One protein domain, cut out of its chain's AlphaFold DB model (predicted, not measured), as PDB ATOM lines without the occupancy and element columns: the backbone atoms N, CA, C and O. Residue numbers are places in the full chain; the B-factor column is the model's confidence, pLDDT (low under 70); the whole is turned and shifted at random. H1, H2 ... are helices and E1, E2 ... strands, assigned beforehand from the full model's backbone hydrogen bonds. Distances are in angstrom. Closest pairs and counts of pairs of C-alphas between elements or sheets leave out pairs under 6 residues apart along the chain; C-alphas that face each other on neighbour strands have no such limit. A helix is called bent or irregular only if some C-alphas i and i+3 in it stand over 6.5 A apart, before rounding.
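Overview. This is residues 62 to 219 of the 328 residues of an uncharacterized protein of Halobellus clavatus (UniProt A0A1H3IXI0). A long hairpin of two strands, E2 and E3, is the backbone of one twisted sheet, with H1 over one face and H2 over the opposite face. Short strands widen the sheet on both sides of the hairpin, E1 and E6 beside E2, E4 and E5 beside E3; H3 crosses E2, and H4 runs nearly parallel to H2 near E6. The printed part has 158 residues, with four named helices and six named strands in the order E1 H1 E2 E3 E4 E5 H2 E6 H3 H4, and its class is mixed, helices and strands. The branched sheet is mixed, E2 and E6 being parallel and its other neighbour pairs antiparallel. The whole is compact, with a radius of gyration of the C-alphas of 17.1 A, yet elongated, spanning 53 by 33 by 32 A.

Along the chain. E1, residues 74 to 77, begins at C-alpha 74 (288.644, 260.413, 138.095). H1 is residues 81 to 93, 18.8 A long. E2, residues 97 to 108, measures 34.6 A, and E3, residues 113 to 128, 46.7 A. E4 is residues 131 to 134 and E5 residues 138 to 140. H2, residues 144 to 159, measures 23.3 A and is only just irregular: C-alphas 145 and 148 are 6.8 A apart. E6 is residues 185 to 189, H3 residues 191 to 198, and H4 residues 204 to 212, ending at C-alpha 212 (268.149, 242.609, 154.035).

Arrangement. E2 and E3 form a hairpin, with N 101 and O 120 at 2.8 A. E1 and E6 lie on one side of E2, with N 75 and O 106 at 2.9 A and N 188 and O 100 at 2.8 A. E3 and E4 form another hairpin, with N 127 and O 131 at 3.1 A; E5 lies on the same side of E3, with N 119 and O 140 at 2.8 A. E2, E3 and E4 make a meander, each strand the antiparallel neighbour of the one before. H1 is over E2 at a height over the sheet of 9.6 A; its closest C-alphas to E6 are those of Leu 83 and Phe 188, 6.8 A. H2, on the opposite face, is over E2 and E3 at 9.3 A. H3 runs across the strands, at 76 degrees to E2 on the local plane; the C-alphas of Val 104 and Ala 193 are closest, 5.5 A. H4 only grazes the sheet with residues 204 to 212. H2 and H4 are close but not clearly touching, at a shallow tilt of 8 degrees, the same way; the C-alphas of Val 148 and Val 207 are closest, 7.4 A. H1, H3 and H4 have every O i to N i+4 pair within hydrogen-bond range, H2 10 of 12.

Size, cuts and confidence. The two farthest C-alphas, those of Thr 111 and Ile 173, are 53.1 A apart. The printed part has no cut; the link from H2 to E6, 25 residues, is long. Mean pLDDT of the printed part is 70.9, with 59 residues under 70, among them 125 to 138 and 160 to 179.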
ATOM      1  N   SER A  62     294.733 246.944 139.895       50.62
ATOM      2  CA  SER A  62     293.709 246.746 140.916       50.62
ATOM      3  C   SER A  62     294.213 247.157 142.306       50.62
ATOM      4  O   SER A  62     295.047 246.474 142.894       50.62
ATOM      5  N   GLY A  63     293.679 248.254 142.853       56.41
ATOM      6  CA  GLY A  63     294.009 248.750 144.198       56.41
ATOM      7  C   GLY A  63     293.793 250.258 144.346       56.41
ATOM      8  O   GLY A  63     293.535 250.946 143.355       56.41
ATOM      9  N   GLY A  64     293.897 250.766 145.577       53.12
ATOM     10  CA  GLY A  64     293.777 252.192 145.891       53.12
ATOM     11  C   GLY A  64     294.649 253.107 145.008       53.12
ATOM     12  O   GLY A  64     295.760 252.734 144.616       53.12
ATOM     13  N   PRO A  65     294.160 254.313 144.662       55.75
ATOM     14  CA  PRO A  65     294.802 255.169 143.670       55.75
ATOM     15  C   PRO A  65     296.154 255.732 144.139       55.75
ATOM     16  O   PRO A  65     296.338 255.997 145.332       55.75
ATOM     17  N   PRO A  66     297.080 256.028 143.205       60.62
ATOM     18  CA  PRO A  66     298.238 256.874 143.479       60.62
ATOM     19  C   PRO A  66     297.835 258.183 144.177       60.62
ATOM     20  O   PRO A  66     296.878 258.843 143.775       60.62
ATOM     21  N   THR A  67     298.591 258.587 145.202       60.03
ATOM     22  CA  THR A  67     298.224 259.681 146.128       60.03
ATOM     23  C   THR A  67     298.133 261.077 145.507       60.03
ATOM     24  O   THR A  67     297.639 261.991 146.161       60.03
ATOM     25  N   ASP A  68     298.593 261.239 144.265       60.09
ATOM     26  CA  ASP A  68     298.739 262.528 143.578       60.09
ATOM     27  C   ASP A  68     297.724 262.726 142.425       60.09
ATOM     28  O   ASP A  68     297.935 263.571 141.553       60.09
ATOM     29  N   ILE A  69     296.632 261.946 142.382       63.09
ATOM     30  CA  ILE A  69     295.588 262.072 141.348       63.09
ATOM     31  C   ILE A  69     294.536 263.123 141.742       63.09
ATOM     32  O   ILE A  69     293.900 263.039 142.792       63.09
ATOM     33  N   ASP A  70     294.341 264.104 140.860       62.50
ATOM     34  CA  ASP A  70     293.323 265.159 140.956       62.50
ATOM     35  C   ASP A  70     291.912 264.587 140.707       62.50
ATOM     36  O   ASP A  70     291.732 263.702 139.870       62.50
ATOM     37  N   GLU A  71     290.885 265.116 141.379       64.56
ATOM     38  CA  GLU A  71     289.491 264.699 141.182       64.56
ATOM     39  C   GLU A  71     289.025 264.850 139.725       64.56
ATOM     40  O   GLU A  71     288.195 264.068 139.266       64.56
ATOM     41  N   ASN A  72     289.602 265.789 138.962       66.44
ATOM     42  CA  ASN A  72     289.310 265.949 137.531       66.44
ATOM     43  C   ASN A  72     289.893 264.849 136.614       66.44
ATOM     44  O   ASN A  72     289.571 264.824 135.426       66.44
ATOM     45  N   GLN A  73     290.705 263.929 137.146       63.16
ATOM     46  CA  GLN A  73     291.236 262.748 136.441       63.16
ATOM     47  C   GLN A  73     290.470 261.456 136.783       63.16
ATOM     48  O   GLN A  73     290.791 260.387 136.256       63.16
ATOM     49  N   ILE A  74     289.459 261.545 137.652       71.06
ATOM     50  CA  ILE A  74     288.644 260.413 138.095       71.06
ATOM     51  C   ILE A  74     287.364 260.357 137.262       71.06
ATOM     52  O   ILE A  74     286.565 261.290 137.261       71.06
ATOM     53  N   THR A  75     287.144 259.240 136.571       73.81
ATOM     54  CA  THR A  75     285.853 258.928 135.948       73.81
ATOM     55  C   THR A  75     285.089 257.995 136.878       73.81
ATOM     56  O   THR A  75     285.378 256.802 136.919       73.81
ATOM     57  N   THR A  76     284.133 258.528 137.638       72.12
ATOM     58  CA  THR A  76     283.177 257.695 138.379       72.12
ATOM     59  C   THR A  76     282.180 257.095 137.390       72.12
ATOM     60  O   THR A  76     281.567 257.831 136.615       72.12
ATOM     61  N   LEU A  77     282.038 255.772 137.399       69.12
ATOM     62  CA  LEU A  77     280.973 255.071 136.689       69.12
ATOM     63  C   LEU A  77     279.736 255.078 137.588       69.12
ATOM     64  O   LEU A  77     279.746 254.510 138.681       69.12
ATOM     65  N   ASP A  78     278.714 255.815 137.154       64.06
ATOM     66  CA  ASP A  78     277.504 256.077 137.928       64.06
ATOM     67  C   ASP A  78     276.303 255.393 137.268       64.06
ATOM     68  O   ASP A  78     275.858 255.795 136.191       64.06
ATOM     69  N   ALA A  79     275.831 254.314 137.896       53.59
ATOM     70  CA  ALA A  79     274.820 253.419 137.350       53.59
ATOM     71  C   ALA A  79     273.979 252.788 138.471       53.59
ATOM     72  O   ALA A  79     274.132 251.615 138.801       53.59
ATOM     73  N   SER A  80     273.070 253.561 139.069       60.81
ATOM     74  CA  SER A  80     271.994 253.004 139.900       60.81
ATOM     75  C   SER A  80     270.669 253.750 139.691       60.81
ATOM     76  O   SER A  80     270.216 254.517 140.535       60.81
ATOM     77  N   GLU A  81     269.983 253.478 138.571       62.47
ATOM     78  CA  GLU A  81     268.641 254.037 138.287       62.47
ATOM     79  C   GLU A  81     267.649 253.804 139.451       62.47
ATOM     80  O   GLU A  81     266.804 254.649 139.754       62.47
ATOM     81  N   GLY A  82     267.804 252.682 140.168       72.56
ATOM     82  CA  GLY A  82     267.018 252.353 141.358       72.56
ATOM     83  C   GLY A  82     267.307 253.209 142.602       72.56
ATOM     84  O   GLY A  82     266.450 253.265 143.482       72.56
ATOM     85  N   LEU A  83     268.459 253.887 142.702       83.06
ATOM     86  CA  LEU A  83     268.743 254.830 143.793       83.06
ATOM     87  C   LEU A  83     267.913 256.108 143.625       83.06
ATOM     88  O   LEU A  83     267.267 256.553 144.576       83.06
ATOM     89  N   ASP A  84     267.890 256.668 142.415       82.31
ATOM     90  CA  ASP A  84     267.119 257.873 142.099       82.31
ATOM     91  C   ASP A  84     265.607 257.623 142.233       82.31
ATOM     92  O   ASP A  84     264.909 258.415 142.869       82.31
ATOM     93  N   GLU A  85     265.084 256.496 141.728       86.25
ATOM     94  CA  GLU A  85     263.658 256.156 141.890       86.25
ATOM     95  C   GLU A  85     263.279 255.923 143.366       86.25
ATOM     96  O   GLU A  85     262.241 256.408 143.839       86.25
ATOM     97  N   TRP A  86     264.122 255.215 144.127       87.44
ATOM     98  CA  TRP A  86     263.851 254.924 145.536       87.44
ATOM     99  C   TRP A  86     263.936 256.175 146.415       87.44
ATOM    100  O   TRP A  86     263.021 256.434 147.202       87.44
ATOM    101  N   THR A  87     264.978 256.997 146.254       84.88
ATOM    102  CA  THR A  87     265.104 258.261 146.997       84.88
ATOM    103  C   THR A  87     263.980 259.229 146.636       84.88
ATOM    104  O   THR A  87     263.352 259.771 147.546       84.88
ATOM    105  N   PHE A  88     263.623 259.374 145.353       85.25
ATOM    106  CA  PHE A  88     262.462 260.163 144.926       85.25
ATOM    107  C   PHE A  88     261.162 259.692 145.599       85.25
ATOM    108  O   PHE A  88     260.373 260.517 146.070       85.25
ATOM    109  N   THR A  89     260.957 258.377 145.707       87.06
ATOM    110  CA  THR A  89     259.795 257.787 146.389       87.06
ATOM    111  C   THR A  89     259.786 258.132 147.882       87.06
ATOM    112  O   THR A  89     258.788 258.647 148.393       87.06
ATOM    113  N   CYS A  90     260.907 257.939 148.588       84.50
ATOM    114  CA  CYS A  90     261.021 258.295 150.004       84.50
ATOM    115  C   CYS A  90     260.865 259.806 150.257       84.50
ATOM    116  O   CYS A  90     260.263 260.201 151.258       84.50
ATOM    117  N   GLU A  91     261.341 260.664 149.351       84.38
ATOM    118  CA  GLU A  91     261.147 262.116 149.426       84.38
ATOM    119  C   GLU A  91     259.689 262.540 149.195       84.38
ATOM    120  O   GLU A  91     259.179 263.406 149.916       84.38
ATOM    121  N   ALA A  92     258.994 261.922 148.234       85.81
ATOM    122  CA  ALA A  92     257.591 262.203 147.937       85.81
ATOM    123  C   ALA A  92     256.676 261.872 149.133       85.81
ATOM    124  O   ALA A  92     255.878 262.722 149.565       85.81
ATOM    125  N   ASP A  93     256.864 260.682 149.714       84.75
ATOM    126  CA  ASP A  93     256.130 260.194 150.891       84.75
ATOM    127  C   ASP A  93     256.639 260.777 152.222       84.75
ATOM    128  O   ASP A  93     255.987 260.624 153.257       84.75
ATOM    129  N   LYS A  94     257.748 261.534 152.196       79.38
ATOM    130  CA  LYS A  94     258.369 262.214 153.352       79.38
ATOM    131  C   LYS A  94     258.809 261.245 154.452       79.38
ATOM    132  O   LYS A  94     258.613 261.502 155.642       79.38
ATOM    133  N   LEU A  95     259.415 260.141 154.035       79.62
ATOM    134  CA  LEU A  95     259.964 259.109 154.902       79.62
ATOM    135  C   LEU A  95     261.396 259.472 155.318       79.62
ATOM    136  O   LEU A  95     262.181 259.935 154.494       79.62
ATOM    137  N   ASP A  96     261.755 259.215 156.577       79.12
ATOM    138  CA  ASP A  96     263.166 259.158 156.983       79.12
ATOM    139  C   ASP A  96     263.848 257.987 156.244       79.12
ATOM    140  O   ASP A  96     263.278 256.891 156.205       79.12
ATOM    141  N   TYR A  97     265.029 258.196 155.662       81.62
ATOM    142  CA  TYR A  97     265.773 257.164 154.923       81.62
ATOM    143  C   TYR A  97     267.289 257.360 155.033       81.62
ATOM    144  O   TYR A  97     267.769 258.457 155.323       81.62
ATOM    145  N   ALA A  98     268.054 256.304 154.771       83.25
ATOM    146  CA  ALA A  98     269.504 256.373 154.640       83.25
ATOM    147  C   ALA A  98     269.991 255.392 153.574       83.25
ATOM    148  O   ALA A  98     269.421 254.311 153.411       83.25
ATOM    149  N   TYR A  99     271.054 255.754 152.861       85.81
ATOM    150  CA  TYR A  99     271.692 254.857 151.911       85.81
ATOM    151  C   TYR A  99     273.215 254.960 151.901       85.81
ATOM    152  O   TYR A  99     273.804 256.006 152.191       85.81
ATOM    153  N   LEU A 100     273.827 253.852 151.499       87.19
ATOM    154  CA  LEU A 100     275.213 253.749 151.073       87.19
ATOM    155  C   LEU A 100     275.204 253.338 149.602       87.19
ATOM    156  O   LEU A 100     274.531 252.378 149.242       87.19
ATOM    157  N   HIS A 101     275.913 254.077 148.756       87.69
ATOM    158  CA  HIS A 101     276.026 253.822 147.325       87.69
ATOM    159  C   HIS A 101     277.491 253.555 146.968       87.69
ATOM    160  O   HIS A 101     278.356 254.405 147.201       87.69
ATOM    161  N   VAL A 102     277.756 252.360 146.439       85.38
ATOM    162  CA  VAL A 102     279.065 251.905 145.963       85.38
ATOM    163  C   VAL A 102     279.136 252.076 144.446       85.38
ATOM    164  O   VAL A 102     278.303 251.545 143.714       85.38
ATOM    165  N   GLN A 103     280.152 252.800 143.992       86.19
ATOM    166  CA  GLN A 103     280.453 253.101 142.594       86.19
ATOM    167  C   GLN A 103     281.905 252.708 142.286       86.19
ATOM    168  O   GLN A 103     282.737 252.602 143.194       86.19
ATOM    169  N   VAL A 104     282.237 252.559 141.004       83.81
ATOM    170  CA  VAL A 104     283.625 252.388 140.549       83.81
ATOM    171  C   VAL A 104     284.220 253.750 140.194       83.81
ATOM    172  O   VAL A 104     283.699 254.459 139.337       83.81
ATOM    173  N   ASP A 105     285.344 254.100 140.819       82.69
ATOM    174  CA  ASP A 105     286.213 255.192 140.375       82.69
ATOM    175  C   ASP A 105     287.291 254.621 139.435       82.69
ATOM    176  O   ASP A 105     288.130 253.808 139.841       82.69
ATOM    177  N   VAL A 106     287.293 255.076 138.180       79.44
ATOM    178  CA  VAL A 106     288.331 254.769 137.185       79.44
ATOM    179  C   VAL A 106     289.317 255.930 137.118       79.44
ATOM    180  O   VAL A 106     288.975 257.035 136.691       79.44
ATOM    181  N   TYR A 107     290.562 255.678 137.506       77.12
ATOM    182  CA  TYR A 107     291.644 256.661 137.520       77.12
ATOM    183  C   TYR A 107     292.532 256.431 136.295       77.12
ATOM    184  O   TYR A 107     293.031 255.324 136.089       77.12
ATOM    185  N   ARG A 108     292.749 257.456 135.462       68.31
ATOM    186  CA  ARG A 108     293.532 257.321 134.219       68.31
ATOM    187  C   ARG A 108     294.748 258.238 134.232       68.31
ATOM    188  O   ARG A 108     294.605 259.456 134.266       68.31
ATOM    189  N   THR A 109     295.940 257.650 134.170       67.69
ATOM    190  CA  THR A 109     297.201 258.377 133.966       67.69
ATOM    191  C   THR A 109     297.579 258.369 132.477       67.69
ATOM    192  O   THR A 109     296.841 257.863 131.631       67.69
ATOM    193  N   LEU A 110     298.740 258.931 132.125       68.81
ATOM    194  CA  LEU A 110     299.272 258.879 130.754       68.81
ATOM    195  C   LEU A 110     299.814 257.494 130.348       68.81
ATOM    196  O   LEU A 110     300.122 257.296 129.174       68.81
ATOM    197  N   THR A 111     299.973 256.567 131.296       72.75
ATOM    198  CA  THR A 111     300.596 255.246 131.087       72.75
ATOM    199  C   THR A 111     299.739 254.081 131.573       72.75
ATOM    200  O   THR A 111     299.847 252.990 131.023       72.75
ATOM    201  N   ASP A 112     298.876 254.307 132.565       73.56
ATOM    202  CA  ASP A 112     298.174 253.268 133.313       73.56
ATOM    203  C   ASP A 112     296.715 253.662 133.565       73.56
ATOM    204  O   ASP A 112     296.374 254.837 133.705       73.56
ATOM    205  N   THR A 113     295.849 252.660 133.700       73.12
ATOM    206  CA  THR A 113     294.525 252.826 134.315       73.12
ATOM    207  C   THR A 113     294.518 252.085 135.644       73.12
ATOM    208  O   THR A 113     295.027 250.968 135.720       73.12
ATOM    209  N   TRP A 114     293.947 252.701 136.672       74.88
ATOM    210  CA  TRP A 114     293.704 252.101 137.979       74.88
ATOM    211  C   TRP A 114     292.204 252.084 138.251       74.88
ATOM    212  O   TRP A 114     291.472 252.967 137.798       74.88
ATOM    213  N   TRP A 115     291.759 251.083 138.998       75.56
ATOM    214  CA  TRP A 115     290.353 250.876 139.325       75.56
ATOM    215  C   TRP A 115     290.211 250.714 140.838       75.56
ATOM    216  O   TRP A 115     290.902 249.886 141.439       75.56
ATOM    217  N   GLY A 116     289.305 251.481 141.441       79.25
ATOM    218  CA  GLY A 116     289.029 251.452 142.877       79.25
ATOM    219  C   GLY A 116     287.574 251.791 143.186       79.25
ATOM    220  O   GLY A 116     286.801 252.147 142.299       79.25
ATOM    221  N   LEU A 117     287.192 251.682 144.456       81.00
ATOM    222  CA  LEU A 117     285.818 251.918 144.892       81.00
ATOM    223  C   LEU A 117     285.620 253.356 145.365       81.00
ATOM    224  O   LEU A 117     286.469 253.922 146.057       81.00
ATOM    225  N   ARG A 118     284.446 253.911 145.070       81.69
ATOM    226  CA  ARG A 118     283.887 255.070 145.761       81.69
ATOM    227  C   ARG A 118     282.673 254.617 146.552       81.69
ATOM    228  O   ARG A 118     281.729 254.069 145.998       81.69
ATOM    229  N   VAL A 119     282.685 254.891 147.847       80.81
ATOM    230  CA  VAL A 119     281.533 254.720 148.729       80.81
ATOM    231  C   VAL A 119     281.015 256.105 149.084       80.81
ATOM    232  O   VAL A 119     281.718 256.897 149.716       80.81
ATOM    233  N   THR A 120     279.785 256.408 148.682       80.31
ATOM    234  CA  THR A 120     279.067 257.610 149.118       80.31
ATOM    235  C   THR A 120     277.975 257.217 150.107       80.31
ATOM    236  O   THR A 120     277.330 256.184 149.937       80.31
ATOM    237  N   THR A 121     277.773 257.990 151.173       77.12
ATOM    238  CA  THR A 121     276.709 257.717 152.154       77.12
ATOM    239  C   THR A 121     275.898 258.962 152.454       77.12
ATOM    240  O   THR A 121     276.455 260.049 152.605       77.12
ATOM    241  N   GLN A 122     274.579 258.798 152.555       76.19
ATOM    242  CA  GLN A 122     273.642 259.862 152.897       76.19
ATOM    243  C   GLN A 122     272.594 259.359 153.894       76.19
ATOM    244  O   GLN A 122     272.052 258.265 153.776       76.19
ATOM    245  N   GLU A 123     272.267 260.216 154.853       73.81
ATOM    246  CA  GLU A 123     271.187 260.048 155.824       73.81
ATOM    247  C   GLU A 123     270.209 261.221 155.647       73.81
ATOM    248  O   GLU A 123     270.639 262.354 155.415       73.81
ATOM    249  N   LYS A 124     268.896 260.994 155.723       73.38
ATOM    250  CA  LYS A 124     267.894 262.062 155.618       73.38
ATOM    251  C   LYS A 124     266.784 261.862 156.642       73.38
ATOM    252  O   LYS A 124     266.017 260.906 156.570       73.38
ATOM    253  N   ILE A 125     266.682 262.815 157.568       67.75
ATOM    254  CA  ILE A 125     265.649 262.846 158.609       67.75
ATOM    255  C   ILE A 125     264.695 264.004 158.312       67.75
ATOM    256  O   ILE A 125     265.101 265.168 158.193       67.75
ATOM    257  N   ILE A 126     263.407 263.691 158.192       62.19
ATOM    258  CA  ILE A 126     262.353 264.639 157.836       62.19
ATOM    259  C   ILE A 126     261.570 264.967 159.108       62.19
ATOM    260  O   ILE A 126     260.628 264.289 159.519       62.19
ATOM    261  N   GLU A 127     262.001 266.038 159.776       51.47
ATOM    262  CA  GLU A 127     261.487 266.431 161.090       51.47
ATOM    263  C   GLU A 127     259.979 266.730 161.047       51.47
ATOM    264  O   GLU A 127     259.252 266.364 161.975       51.47
ATOM    265  N   ASN A 128     259.526 267.372 159.962       43.47
ATOM    266  CA  ASN A 128     258.130 267.635 159.608       43.47
ATOM    267  C   ASN A 128     258.012 268.027 158.121       43.47
ATOM    268  O   ASN A 128     259.004 268.351 157.475       43.47
ATOM    269  N   SER A 129     256.787 268.137 157.591       40.41
ATOM    270  CA  SER A 129     256.477 268.467 156.178       40.41
ATOM    271  C   SER A 129     256.932 269.849 155.651       40.41
ATOM    272  O   SER A 129     256.528 270.253 154.559       40.41
ATOM    273  N   ARG A 130     257.757 270.576 156.415       35.34
ATOM    274  CA  ARG A 130     258.408 271.849 156.056       35.34
ATOM    275  C   ARG A 130     259.919 271.881 156.324       35.34
ATOM    276  O   ARG A 130     260.584 272.744 155.765       35.34
ATOM    277  N   ASN A 131     260.440 270.963 157.143       40.88
ATOM    278  CA  ASN A 131     261.840 270.903 157.559       40.88
ATOM    279  C   ASN A 131     262.402 269.516 157.217       40.88
ATOM    280  O   ASN A 131     262.114 268.539 157.909       40.88
ATOM    281  N   SER A 132     263.221 269.436 156.172       46.84
ATOM    282  CA  SER A 132     264.072 268.277 155.893       46.84
ATOM    283  C   SER A 132     265.504 268.600 156.301       46.84
ATOM    284  O   SER A 132     266.082 269.541 155.754       46.84
ATOM    285  N   TYR A 133     266.094 267.818 157.205       49.94
ATOM    286  CA  TYR A 133     267.532 267.888 157.443       49.94
ATOM    287  C   TYR A 133     268.213 266.926 156.466       49.94
ATOM    288  O   TYR A 133     268.144 265.706 156.624       49.94
ATOM    289  N   GLY A 134     268.799 267.480 155.404       47.72
ATOM    290  CA  GLY A 134     269.653 266.719 154.498       47.72
ATOM    291  C   GLY A 134     270.975 266.429 155.196       47.72
ATOM    292  O   GLY A 134     271.720 267.363 155.484       47.72
ATOM    293  N   GLY A 135     271.241 265.161 155.503       51.53
ATOM    294  CA  GLY A 135     272.520 264.746 156.060       51.53
ATOM    295  C   GLY A 135     273.656 264.932 155.058       51.53
ATOM    296  O   GLY A 135     273.458 265.005 153.844       51.53
ATOM    297  N   TYR A 136     274.866 265.028 155.593       54.53
ATOM    298  CA  TYR A 136     276.076 265.223 154.805       54.53
ATOM    299  C   TYR A 136     276.361 263.993 153.945       54.53
ATOM    300  O   TYR A 136     276.535 262.905 154.495       54.53
ATOM    301  N   VAL A 137     276.505 264.185 152.631       59.50
ATOM    302  CA  VAL A 137     277.102 263.166 151.763       59.50
ATOM    303  C   VAL A 137     278.554 262.980 152.195       59.50
ATOM    304  O   VAL A 137     279.390 263.856 151.959       59.50
ATOM    305  N   ARG A 138     278.866 261.862 152.852       65.94
ATOM    306  CA  ARG A 138     280.259 261.472 153.102       65.94
ATOM    307  C   ARG A 138     280.756 260.674 151.909       65.94
ATOM    308  O   ARG A 138     280.034 259.826 151.395       65.94
ATOM    309  N   GLN A 139     281.989 260.936 151.496       71.75
ATOM    310  CA  GLN A 139     282.680 260.155 150.475       71.75
ATOM    311  C   GLN A 139     283.860 259.431 151.120       71.75
ATOM    312  O   GLN A 139     284.586 260.008 151.933       71.75
ATOM    313  N   HIS A 140     284.035 258.167 150.765       75.25
ATOM    314  CA  HIS A 140     285.134 257.316 151.188       75.25
ATOM    315  C   HIS A 140     285.604 256.466 149.999       75.25
ATOM    316  O   HIS A 140     284.851 256.244 149.052       75.25
ATOM    317  N   ARG A 141     286.857 256.019 150.037       78.69
ATOM    318  CA  ARG A 141     287.483 255.183 149.007       78.69
ATOM    319  C   ARG A 141     288.200 254.027 149.715       78.69
ATOM    320  O   ARG A 141     289.393 254.163 149.975       78.69
ATOM    321  N   PRO A 142     287.468 252.981 150.138       77.12
ATOM    322  CA  PRO A 142     288.074 251.802 150.748       77.12
ATOM    323  C   PRO A 142     288.813 250.986 149.682       77.12
ATOM    324  O   PRO A 142     288.433 251.011 148.504       77.12
ATOM    325  N   ASP A 143     289.822 250.217 150.091       79.94
ATOM    326  CA  ASP A 143     290.294 249.114 149.250       79.94
ATOM    327  C   ASP A 143     289.189 248.035 149.125       79.94
ATOM    328  O   ASP A 143     288.295 247.964 149.975       79.94
ATOM    329  N   PRO A 144     289.191 247.190 148.074       78.75
ATOM    330  CA  PRO A 144     288.130 246.199 147.842       78.75
ATOM    331  C   PRO A 144     287.872 245.289 149.049       78.75
ATOM    332  O   PRO A 144     286.725 245.106 149.455       78.75
ATOM    333  N   ASP A 145     288.946 244.814 149.677       78.69
ATOM    334  CA  ASP A 145     288.918 243.936 150.850       78.69
ATOM    335  C   ASP A 145     288.338 244.649 152.097       78.69
ATOM    336  O   ASP A 145     287.777 244.013 152.988       78.69
ATOM    337  N   GLU A 146     288.415 245.987 152.147       84.06
ATOM    338  CA  GLU A 146     287.848 246.825 153.211       84.06
ATOM    339  C   GLU A 146     286.378 247.213 152.961       84.06
ATOM    340  O   GLU A 146     285.725 247.753 153.863       84.06
ATOM    341  N   LEU A 147     285.816 246.956 151.769       84.56
ATOM    342  CA  LEU A 147     284.437 247.346 151.448       84.56
ATOM    343  C   LEU A 147     283.429 246.671 152.381       84.56
ATOM    344  O   LEU A 147     282.508 247.328 152.868       84.56
ATOM    345  N   VAL A 148     283.593 245.373 152.640       84.25
ATOM    346  CA  VAL A 148     282.655 244.616 153.480       84.25
ATOM    347  C   VAL A 148     282.636 245.196 154.894       84.25
ATOM    348  O   VAL A 148     281.568 245.529 155.405       84.25
ATOM    349  N   ASP A 149     283.804 245.431 155.495       84.06
ATOM    350  CA  ASP A 149     283.906 246.058 156.818       84.06
ATOM    351  C   ASP A 149     283.368 247.506 156.798       84.06
ATOM    352  O   ASP A 149     282.672 247.926 157.722       84.06
ATOM    353  N   THR A 150     283.585 248.260 155.713       84.88
ATOM    354  CA  THR A 150     283.006 249.602 155.503       84.88
ATOM    355  C   THR A 150     281.474 249.575 155.525       84.88
ATOM    356  O   THR A 150     280.858 250.381 156.226       84.88
ATOM    357  N   ILE A 151     280.852 248.630 154.814       84.19
ATOM    358  CA  ILE A 151     279.395 248.450 154.788       84.19
ATOM    359  C   ILE A 151     278.890 248.026 156.174       84.19
ATOM    360  O   ILE A 151     277.946 248.634 156.680       84.19
ATOM    361  N   ILE A 152     279.538 247.058 156.835       81.94
ATOM    362  CA  ILE A 152     279.184 246.622 158.198       81.94
ATOM    363  C   ILE A 152     279.230 247.802 159.174       81.94
ATOM    364  O   ILE A 152     278.281 248.019 159.930       81.94
ATOM    365  N   ASN A 153     280.314 248.584 159.165       79.19
ATOM    366  CA  ASN A 153     280.500 249.743 160.039       79.19
ATOM    367  C   ASN A 153     279.452 250.833 159.763       79.19
ATOM    368  O   ASN A 153     278.919 251.429 160.703       79.19
ATOM    369  N   TRP A 154     279.111 251.087 158.497       82.56
ATOM    370  CA  TRP A 154     278.086 252.072 158.152       82.56
ATOM    371  C   TRP A 154     276.668 251.606 158.514       82.56
ATOM    372  O   TRP A 154     275.949 252.342 159.190       82.56
ATOM    373  N   VAL A 155     276.262 250.388 158.139       79.44
ATOM    374  CA  VAL A 155     274.913 249.882 158.449       79.44
ATOM    375  C   VAL A 155     274.726 249.756 159.959       79.44
ATOM    376  O   VAL A 155     273.714 250.217 160.484       79.44
ATOM    377  N   SER A 156     275.714 249.218 160.685       74.88
ATOM    378  CA  SER A 156     275.634 249.131 162.148       74.88
ATOM    379  C   SER A 156     275.565 250.510 162.813       74.88
ATOM    380  O   SER A 156     274.715 250.697 163.676       74.88
ATOM    381  N   SER A 157     276.353 251.506 162.385       72.56
ATOM    382  CA  SER A 157     276.266 252.869 162.944       72.56
ATOM    383  C   SER A 157     274.984 253.629 162.569       72.56
ATOM    384  O   SER A 157     274.551 254.481 163.343       72.56
ATOM    385  N   THR A 158     274.342 253.288 161.447       74.62
ATOM    386  CA  THR A 158     273.061 253.878 161.005       74.62
ATOM    387  C   THR A 158     271.858 253.239 161.718       74.62
ATOM    388  O   THR A 158     270.911 253.929 162.097       74.62
ATOM    389  N   LEU A 159     271.906 251.926 161.970       71.19
ATOM    390  CA  LEU A 159     270.915 251.195 162.773       71.19
ATOM    391  C   LEU A 159     271.031 251.485 164.278       71.19
ATOM    392  O   LEU A 159     270.003 251.567 164.958       71.19
ATOM    393  N   ALA A 160     272.259 251.630 164.800       57.25
ATOM    394  CA  ALA A 160     272.580 251.823 166.221       57.25
ATOM    395  C   ALA A 160     272.167 253.209 166.740       57.25
ATOM    396  O   ALA A 160     272.965 254.072 167.112       57.25
ATOM    397  N   THR A 161     270.860 253.391 166.808       55.88
ATOM    398  CA  THR A 161     270.194 254.520 167.435       55.88
ATOM    399  C   THR A 161     269.861 254.197 168.888       55.88
ATOM    400  O   THR A 161     269.834 253.028 169.275       55.88
ATOM    401  N   PRO A 162     269.607 255.210 169.733       52.12
ATOM    402  CA  PRO A 162     269.628 256.652 169.494       52.12
ATOM    403  C   PRO A 162     271.013 257.259 169.756       52.12
ATOM    404  O   PRO A 162     271.605 257.054 170.818       52.12
ATOM    405  N   PHE A 163     271.503 258.042 168.794       53.06
ATOM    406  CA  PHE A 163     272.846 258.613 168.825       53.06
ATOM    407  C   PHE A 163     272.930 259.786 169.814       53.06
ATOM    408  O   PHE A 163     272.327 260.839 169.585       53.06
ATOM    409  N   LEU A 164     273.709 259.652 170.894       53.06
ATOM    410  CA  LEU A 164     274.084 260.819 171.694       53.06
ATOM    411  C   LEU A 164     275.095 261.663 170.893       53.06
ATOM    412  O   LEU A 164     276.147 261.146 170.514       53.06
ATOM    413  N   PRO A 165     274.841 262.963 170.652       49.81
ATOM    414  CA  PRO A 165     275.844 263.850 170.086       49.81
ATOM    415  C   PRO A 165     276.939 264.058 171.139       49.81
ATOM    416  O   PRO A 165     276.808 264.867 172.055       49.81
ATOM    417  N   MET A 166     278.021 263.287 171.031       47.78
ATOM    418  CA  MET A 166     279.190 263.407 171.911       47.78
ATOM    419  C   MET A 166     279.789 264.821 171.863       47.78
ATOM    420  O   MET A 166     280.184 265.357 172.902       47.78
ATOM    421  N   ASN A 167     279.785 265.416 170.666       44.84
ATOM    422  CA  ASN A 167     280.254 266.766 170.369       44.84
ATOM    423  C   ASN A 167     279.073 267.749 170.373       44.84
ATOM    424  O   ASN A 167     278.093 267.546 169.656       44.84
ATOM    425  N   ASP A 168     279.185 268.834 171.138       44.06
ATOM    426  CA  ASP A 168     278.084 269.761 171.442       44.06
ATOM    427  C   ASP A 168     277.789 270.793 170.316       44.06
ATOM    428  O   ASP A 168     277.570 271.972 170.587       44.06
ATOM    429  N   HIS A 169     277.784 270.368 169.045       39.66
ATOM    430  CA  HIS A 169     277.572 271.240 167.878       39.66
ATOM    431  C   HIS A 169     276.145 271.164 167.303       39.66
ATOM    432  O   HIS A 169     275.792 270.207 166.620       39.66
ATOM    433  N   ASP A 170     275.357 272.214 167.565       40.09
ATOM    434  CA  ASP A 170     274.305 272.819 166.719       40.09
ATOM    435  C   ASP A 170     273.247 271.934 166.016       40.09
ATOM    436  O   ASP A 170     272.574 272.386 165.087       40.09
ATOM    437  N   LEU A 171     273.010 270.707 166.488       42.88
ATOM    438  CA  LEU A 171     271.883 269.872 166.052       42.88
ATOM    439  C   LEU A 171     270.634 270.061 166.944       42.88
ATOM    440  O   LEU A 171     270.755 270.044 168.175       42.88
ATOM    441  N   PRO A 172     269.423 270.217 166.362       41.19
ATOM    442  CA  PRO A 172     268.177 270.295 167.123       41.19
ATOM    443  C   PRO A 172     267.837 269.010 167.893       41.19
ATOM    444  O   PRO A 172     267.993 267.891 167.402       41.19
ATOM    445  N   ILE A 173     267.255 269.190 169.082       41.84
ATOM    446  CA  ILE A 173     266.924 268.141 170.067       41.84
ATOM    447  C   ILE A 173     266.077 266.987 169.483       41.84
ATOM    448  O   ILE A 173     266.178 265.851 169.944       41.84
ATOM    449  N   GLY A 174     265.277 267.245 168.439       38.56
ATOM    450  CA  GLY A 174     264.403 266.255 167.801       38.56
ATOM    451  C   GLY A 174     265.098 265.153 166.987       38.56
ATOM    452  O   GLY A 174     264.462 264.130 166.719       38.56
ATOM    453  N   HIS A 175     266.369 265.326 166.600       44.31
ATOM    454  CA  HIS A 175     267.085 264.372 165.736       44.31
ATOM    455  C   HIS A 175     267.613 263.145 166.491       44.31
ATOM    456  O   HIS A 175     267.524 262.022 166.006       44.31
ATOM    457  N   HIS A 176     268.108 263.332 167.715       46.97
ATOM    458  CA  HIS A 176     268.914 262.342 168.445       46.97
ATOM    459  C   HIS A 176     268.157 261.106 168.965       46.97
ATOM    460  O   HIS A 176     268.739 260.253 169.632       46.97
ATOM    461  N   LEU A 177     266.848 261.021 168.711       45.78
ATOM    462  CA  LEU A 177     265.967 259.949 169.179       45.78
ATOM    463  C   LEU A 177     265.337 259.119 168.047       45.78
ATOM    464  O   LEU A 177     264.508 258.254 168.338       45.78
ATOM    465  N   ARG A 178     265.702 259.372 166.782       53.69
ATOM    466  CA  ARG A 178     265.108 258.716 165.611       53.69
ATOM    467  C   ARG A 178     266.123 257.838 164.886       53.69
ATOM    468  O   ARG A 178     267.126 258.341 164.398       53.69
ATOM    469  N   SER A 179     265.821 256.550 164.776       58.72
ATOM    470  CA  SER A 179     266.338 255.697 163.709       58.72
ATOM    471  C   SER A 179     265.677 256.051 162.387       58.72
ATOM    472  O   SER A 179     264.469 256.295 162.340       58.72
ATOM    473  N   VAL A 180     266.447 255.946 161.308       70.19
ATOM    474  CA  VAL A 180     265.899 255.394 160.071       70.19
ATOM    475  C   VAL A 180     265.620 253.908 160.347       70.19
ATOM    476  O   VAL A 180     266.546 253.202 160.753       70.19
ATOM    477  N   PRO A 181     264.377 253.412 160.232       71.88
ATOM    478  CA  PRO A 181     264.096 251.995 160.463       71.88
ATOM    479  C   PRO A 181     264.741 251.107 159.391       71.88
ATOM    480  O   PRO A 181     265.029 251.572 158.288       71.88
ATOM    481  N   SER A 182     264.990 249.834 159.716       73.94
ATOM    482  CA  SER A 182     265.814 248.943 158.882       73.94
ATOM    483  C   SER A 182     265.272 248.743 157.464       73.94
ATOM    484  O   SER A 182     266.060 248.639 156.533       73.94
ATOM    485  N   ASP A 183     263.950 248.802 157.267       75.94
ATOM    486  CA  ASP A 183     263.294 248.732 155.949       75.94
ATOM    487  C   ASP A 183     263.644 249.902 155.001       75.94
ATOM    488  O   ASP A 183     263.401 249.829 153.791       75.94
ATOM    489  N   ARG A 184     264.214 250.980 155.554       81.31
ATOM    490  CA  ARG A 184     264.580 252.231 154.873       81.31
ATOM    491  C   ARG A 184     266.064 252.592 154.990       81.31
ATOM    492  O   ARG A 184     266.447 253.711 154.644       81.31
ATOM    493  N   ILE A 185     266.894 251.645 155.423       82.19
ATOM    494  CA  ILE A 185     268.349 251.681 155.248       82.19
ATOM    495  C   ILE A 185     268.669 250.772 154.062       82.19
ATOM    496  O   ILE A 185     268.274 249.610 154.070       82.19
ATOM    497  N   ARG A 186     269.355 251.280 153.033       85.25
ATOM    498  CA  ARG A 186     269.704 250.481 151.844       85.25
ATOM    499  C   ARG A 186     271.157 250.621 151.427       85.25
ATOM    500  O   ARG A 186     271.768 251.675 151.578       85.25
ATOM    501  N   VAL A 187     271.684 249.546 150.854       86.94
ATOM    502  CA  VAL A 187     272.955 249.549 150.135       86.94
ATOM    503  C   VAL A 187     272.642 249.417 148.649       86.94
ATOM    504  O   VAL A 187     271.954 248.487 148.240       86.94
ATOM    505  N   PHE A 188     273.126 250.367 147.857       86.88
ATOM    506  CA  PHE A 188     273.089 250.349 146.401       86.88
ATOM    507  C   PHE A 188     274.509 250.128 145.893       86.88
ATOM    508  O   PHE A 188     275.458 250.707 146.423       86.88
ATOM    509  N   ILE A 189     274.663 249.299 144.873       85.50
ATOM    510  CA  ILE A 189     275.948 248.974 144.255       85.50
ATOM    511  C   ILE A 189     275.693 249.031 142.755       85.50
ATOM    512  O   ILE A 189     274.765 248.375 142.290       85.50
ATOM    513  N   GLY A 190     276.429 249.878 142.035       83.25
ATOM    514  CA  GLY A 190     276.280 249.973 140.582       83.25
ATOM    515  C   GLY A 190     276.796 248.717 139.883       83.25
ATOM    516  O   GLY A 190     277.699 248.062 140.403       83.25
ATOM    517  N   ASP A 191     276.256 248.396 138.708       83.12
ATOM    518  CA  ASP A 191     276.546 247.136 138.004       83.12
ATOM    519  C   ASP A 191     278.062 246.922 137.780       83.12
ATOM    520  O   ASP A 191     278.596 245.873 138.139       83.12
ATOM    521  N   ASP A 192     278.788 247.961 137.338       83.00
ATOM    522  CA  ASP A 192     280.257 247.939 137.189       83.00
ATOM    523  C   ASP A 192     280.994 247.578 138.499       83.00
ATOM    524  O   ASP A 192     282.081 246.999 138.474       83.00
ATOM    525  N   ALA A 193     280.427 247.927 139.660       83.50
ATOM    526  CA  ALA A 193     280.992 247.598 140.967       83.50
ATOM    527  C   ALA A 193     280.687 246.150 141.380       83.50
ATOM    528  O   ALA A 193     281.515 245.544 142.057       83.50
ATOM    529  N   VAL A 194     279.553 245.576 140.961       84.31
ATOM    530  CA  VAL A 194     279.241 244.154 141.186       84.31
ATOM    531  C   VAL A 194     280.221 243.276 140.411       84.31
ATOM    532  O   VAL A 194     280.829 242.382 141.004       84.31
ATOM    533  N   ASP A 195     280.464 243.576 139.133       82.94
ATOM    534  CA  ASP A 195     281.446 242.854 138.312       82.94
ATOM    535  C   ASP A 195     282.860 242.969 138.914       82.94
ATOM    536  O   ASP A 195     283.526 241.964 139.168       82.94
ATOM    537  N   PHE A 196     283.292 244.185 139.261       83.00
ATOM    538  CA  PHE A 196     284.612 244.472 139.839       83.00
ATOM    539  C   PHE A 196     284.878 243.824 141.217       83.00
ATOM    540  O   PHE A 196     286.035 243.583 141.584       83.00
ATOM    541  N   LEU A 197     283.830 243.552 142.001       85.69
ATOM    542  CA  LEU A 197     283.912 242.792 143.255       85.69
ATOM    543  C   LEU A 197     283.908 241.278 142.994       85.69
ATOM    544  O   LEU A 197     284.677 240.544 143.618       85.69
ATOM    545  N   THR A 198     283.111 240.831 142.023       85.88
ATOM    546  CA  THR A 198     283.044 239.431 141.578       85.88
ATOM    547  C   THR A 198     284.382 238.956 141.001       85.88
ATOM    548  O   THR A 198     284.830 237.860 141.327       85.88
ATOM    549  N   GLU A 199     285.093 239.805 140.247       85.81
ATOM    550  CA  GLU A 199     286.459 239.550 139.746       85.81
ATOM    551  C   GLU A 199     287.516 239.330 140.856       85.81
ATOM    552  O   GLU A 199     288.643 238.928 140.558       85.81
ATOM    553  N   ARG A 200     287.181 239.586 142.130       81.00
ATOM    554  CA  ARG A 200     288.061 239.407 143.302       81.00
ATOM    555  C   ARG A 200     287.570 238.370 144.315       81.00
ATOM    556  O   ARG A 200     288.072 238.353 145.435       81.00
ATOM    557  N   ASP A 201     286.591 237.541 143.958       84.38
ATOM    558  CA  ASP A 201     285.952 236.593 144.882       84.38
ATOM    559  C   ASP A 201     285.320 237.269 146.131       84.38
ATOM    560  O   ASP A 201     285.179 236.630 147.173       84.38
ATOM    561  N   ILE A 202     284.914 238.550 146.054       84.19
ATOM    562  CA  ILE A 202     284.224 239.261 147.149       84.19
ATOM    563  C   ILE A 202     282.705 239.024 147.008       84.19
ATOM    564  O   ILE A 202     282.089 239.607 146.111       84.19
ATOM    565  N   PRO A 203     282.054 238.208 147.866       81.12
ATOM    566  CA  PRO A 203     280.686 237.739 147.636       81.12
ATOM    567  C   PRO A 203     279.664 238.754 148.158       81.12
ATOM    568  O   PRO A 203     278.988 238.562 149.171       81.12
ATOM    569  N   ILE A 204     279.579 239.881 147.455       83.50
ATOM    570  CA  ILE A 204     278.794 241.044 147.865       83.50
ATOM    571  C   ILE A 204     277.285 240.749 147.955       83.50
ATOM    572  O   ILE A 204     276.624 241.255 148.858       83.50
ATOM    573  N   ASP A 205     276.762 239.847 147.120       83.25
ATOM    574  CA  ASP A 205     275.366 239.385 147.161       83.25
ATOM    575  C   ASP A 205     274.998 238.703 148.487       83.25
ATOM    576  O   ASP A 205     273.889 238.883 149.002       83.25
ATOM    577  N   GLU A 206     275.922 237.939 149.078       82.25
ATOM    578  CA  GLU A 206     275.704 237.291 150.376       82.25
ATOM    579  C   GLU A 206     275.718 238.324 151.511       82.25
ATOM    580  O   GLU A 206     274.921 238.226 152.448       82.25
ATOM    581  N   VAL A 207     276.547 239.370 151.386       82.56
ATOM    582  CA  VAL A 207     276.547 240.523 152.300       82.56
ATOM    583  C   VAL A 207     275.213 241.268 152.220       82.56
ATOM    584  O   VAL A 207     274.560 241.447 153.247       82.56
ATOM    585  N   LEU A 208     274.761 241.645 151.019       82.94
ATOM    586  CA  LEU A 208     273.472 242.316 150.807       82.94
ATOM    587  C   LEU A 208     272.302 241.473 151.340       82.94
ATOM    588  O   LEU A 208     271.460 241.977 152.082       82.94
ATOM    589  N   THR A 209     272.298 240.169 151.056       83.94
ATOM    590  CA  THR A 209     271.268 239.239 151.545       83.94
ATOM    591  C   THR A 209     271.250 239.152 153.075       83.94
ATOM    592  O   THR A 209     270.173 239.109 153.675       83.94
ATOM    593  N   ALA A 210     272.408 239.149 153.740       79.94
ATOM    594  CA  ALA A 210     272.483 239.137 155.201       79.94
ATOM    595  C   ALA A 210     271.989 240.452 155.838       79.94
ATOM    596  O   ALA A 210     271.415 240.418 156.930       79.94
ATOM    597  N   LEU A 211     272.175 241.588 155.154       78.44
ATOM    598  CA  LEU A 211     271.690 242.907 155.574       78.44
ATOM    599  C   LEU A 211     270.167 243.039 155.411       78.44
ATOM    600  O   LEU A 211     269.498 243.449 156.357       78.44
ATOM    601  N   ASP A 212     269.604 242.614 154.276       77.06
ATOM    602  CA  ASP A 212     268.149 242.609 154.035       77.06
ATOM    603  C   ASP A 212     267.388 241.696 155.018       77.06
ATOM    604  O   ASP A 212     266.224 241.937 155.340       77.06
ATOM    605  N   ASN A 213     268.046 240.649 155.533       77.38
ATOM    606  CA  ASN A 213     267.496 239.740 156.546       77.38
ATOM    607  C   ASN A 213     267.828 240.154 157.997       77.38
ATOM    608  O   ASN A 213     267.608 239.370 158.928       77.38
ATOM    609  N   LEU A 214     268.375 241.352 158.227       71.88
ATOM    610  CA  LEU A 214     268.735 241.836 159.559       71.88
ATOM    611  C   LEU A 214     267.502 242.362 160.315       71.88
ATOM    612  O   LEU A 214     266.787 243.256 159.864       71.88
ATOM    613  N   GLU A 215     267.246 241.803 161.499       69.81
ATOM    614  CA  GLU A 215     266.128 242.220 162.356       69.81
ATOM    615  C   GLU A 215     266.344 243.641 162.911       69.81
ATOM    616  O   GLU A 215     267.480 244.048 163.161       69.81
ATOM    617  N   GLU A 216     265.260 244.400 163.142       66.38
ATOM    618  CA  GLU A 216     265.348 245.750 163.721       66.38
ATOM    619  C   GLU A 216     265.925 245.680 165.147       66.38
ATOM    620  O   GLU A 216     265.211 245.413 166.118       66.38
ATOM    621  N   HIS A 217     267.228 245.945 165.276       65.25
ATOM    622  CA  HIS A 217     267.975 245.927 166.540       65.25
ATOM    623  C   HIS A 217     267.654 247.190 167.370       65.25
ATOM    624  O   HIS A 217     268.438 248.129 167.517       65.25
ATOM    625  N   SER A 218     266.402 247.245 167.834       64.44
ATOM    626  CA  SER A 218     265.749 248.423 168.408       64.44
ATOM    627  C   SER A 218     266.094 248.593 169.897       64.44
ATOM    628  O   SER A 218     265.874 247.666 170.683       64.44
ATOM    629  N   PRO A 219     266.565 249.773 170.348       66.56
ATOM    630  CA  PRO A 219     267.169 249.921 171.672       66.56
ATOM    631  C   PRO A 219     266.160 249.700 172.814       66.56
ATOM    632  O   PRO A 219     264.970 250.021 172.665       66.56
TER     633      PRO A 219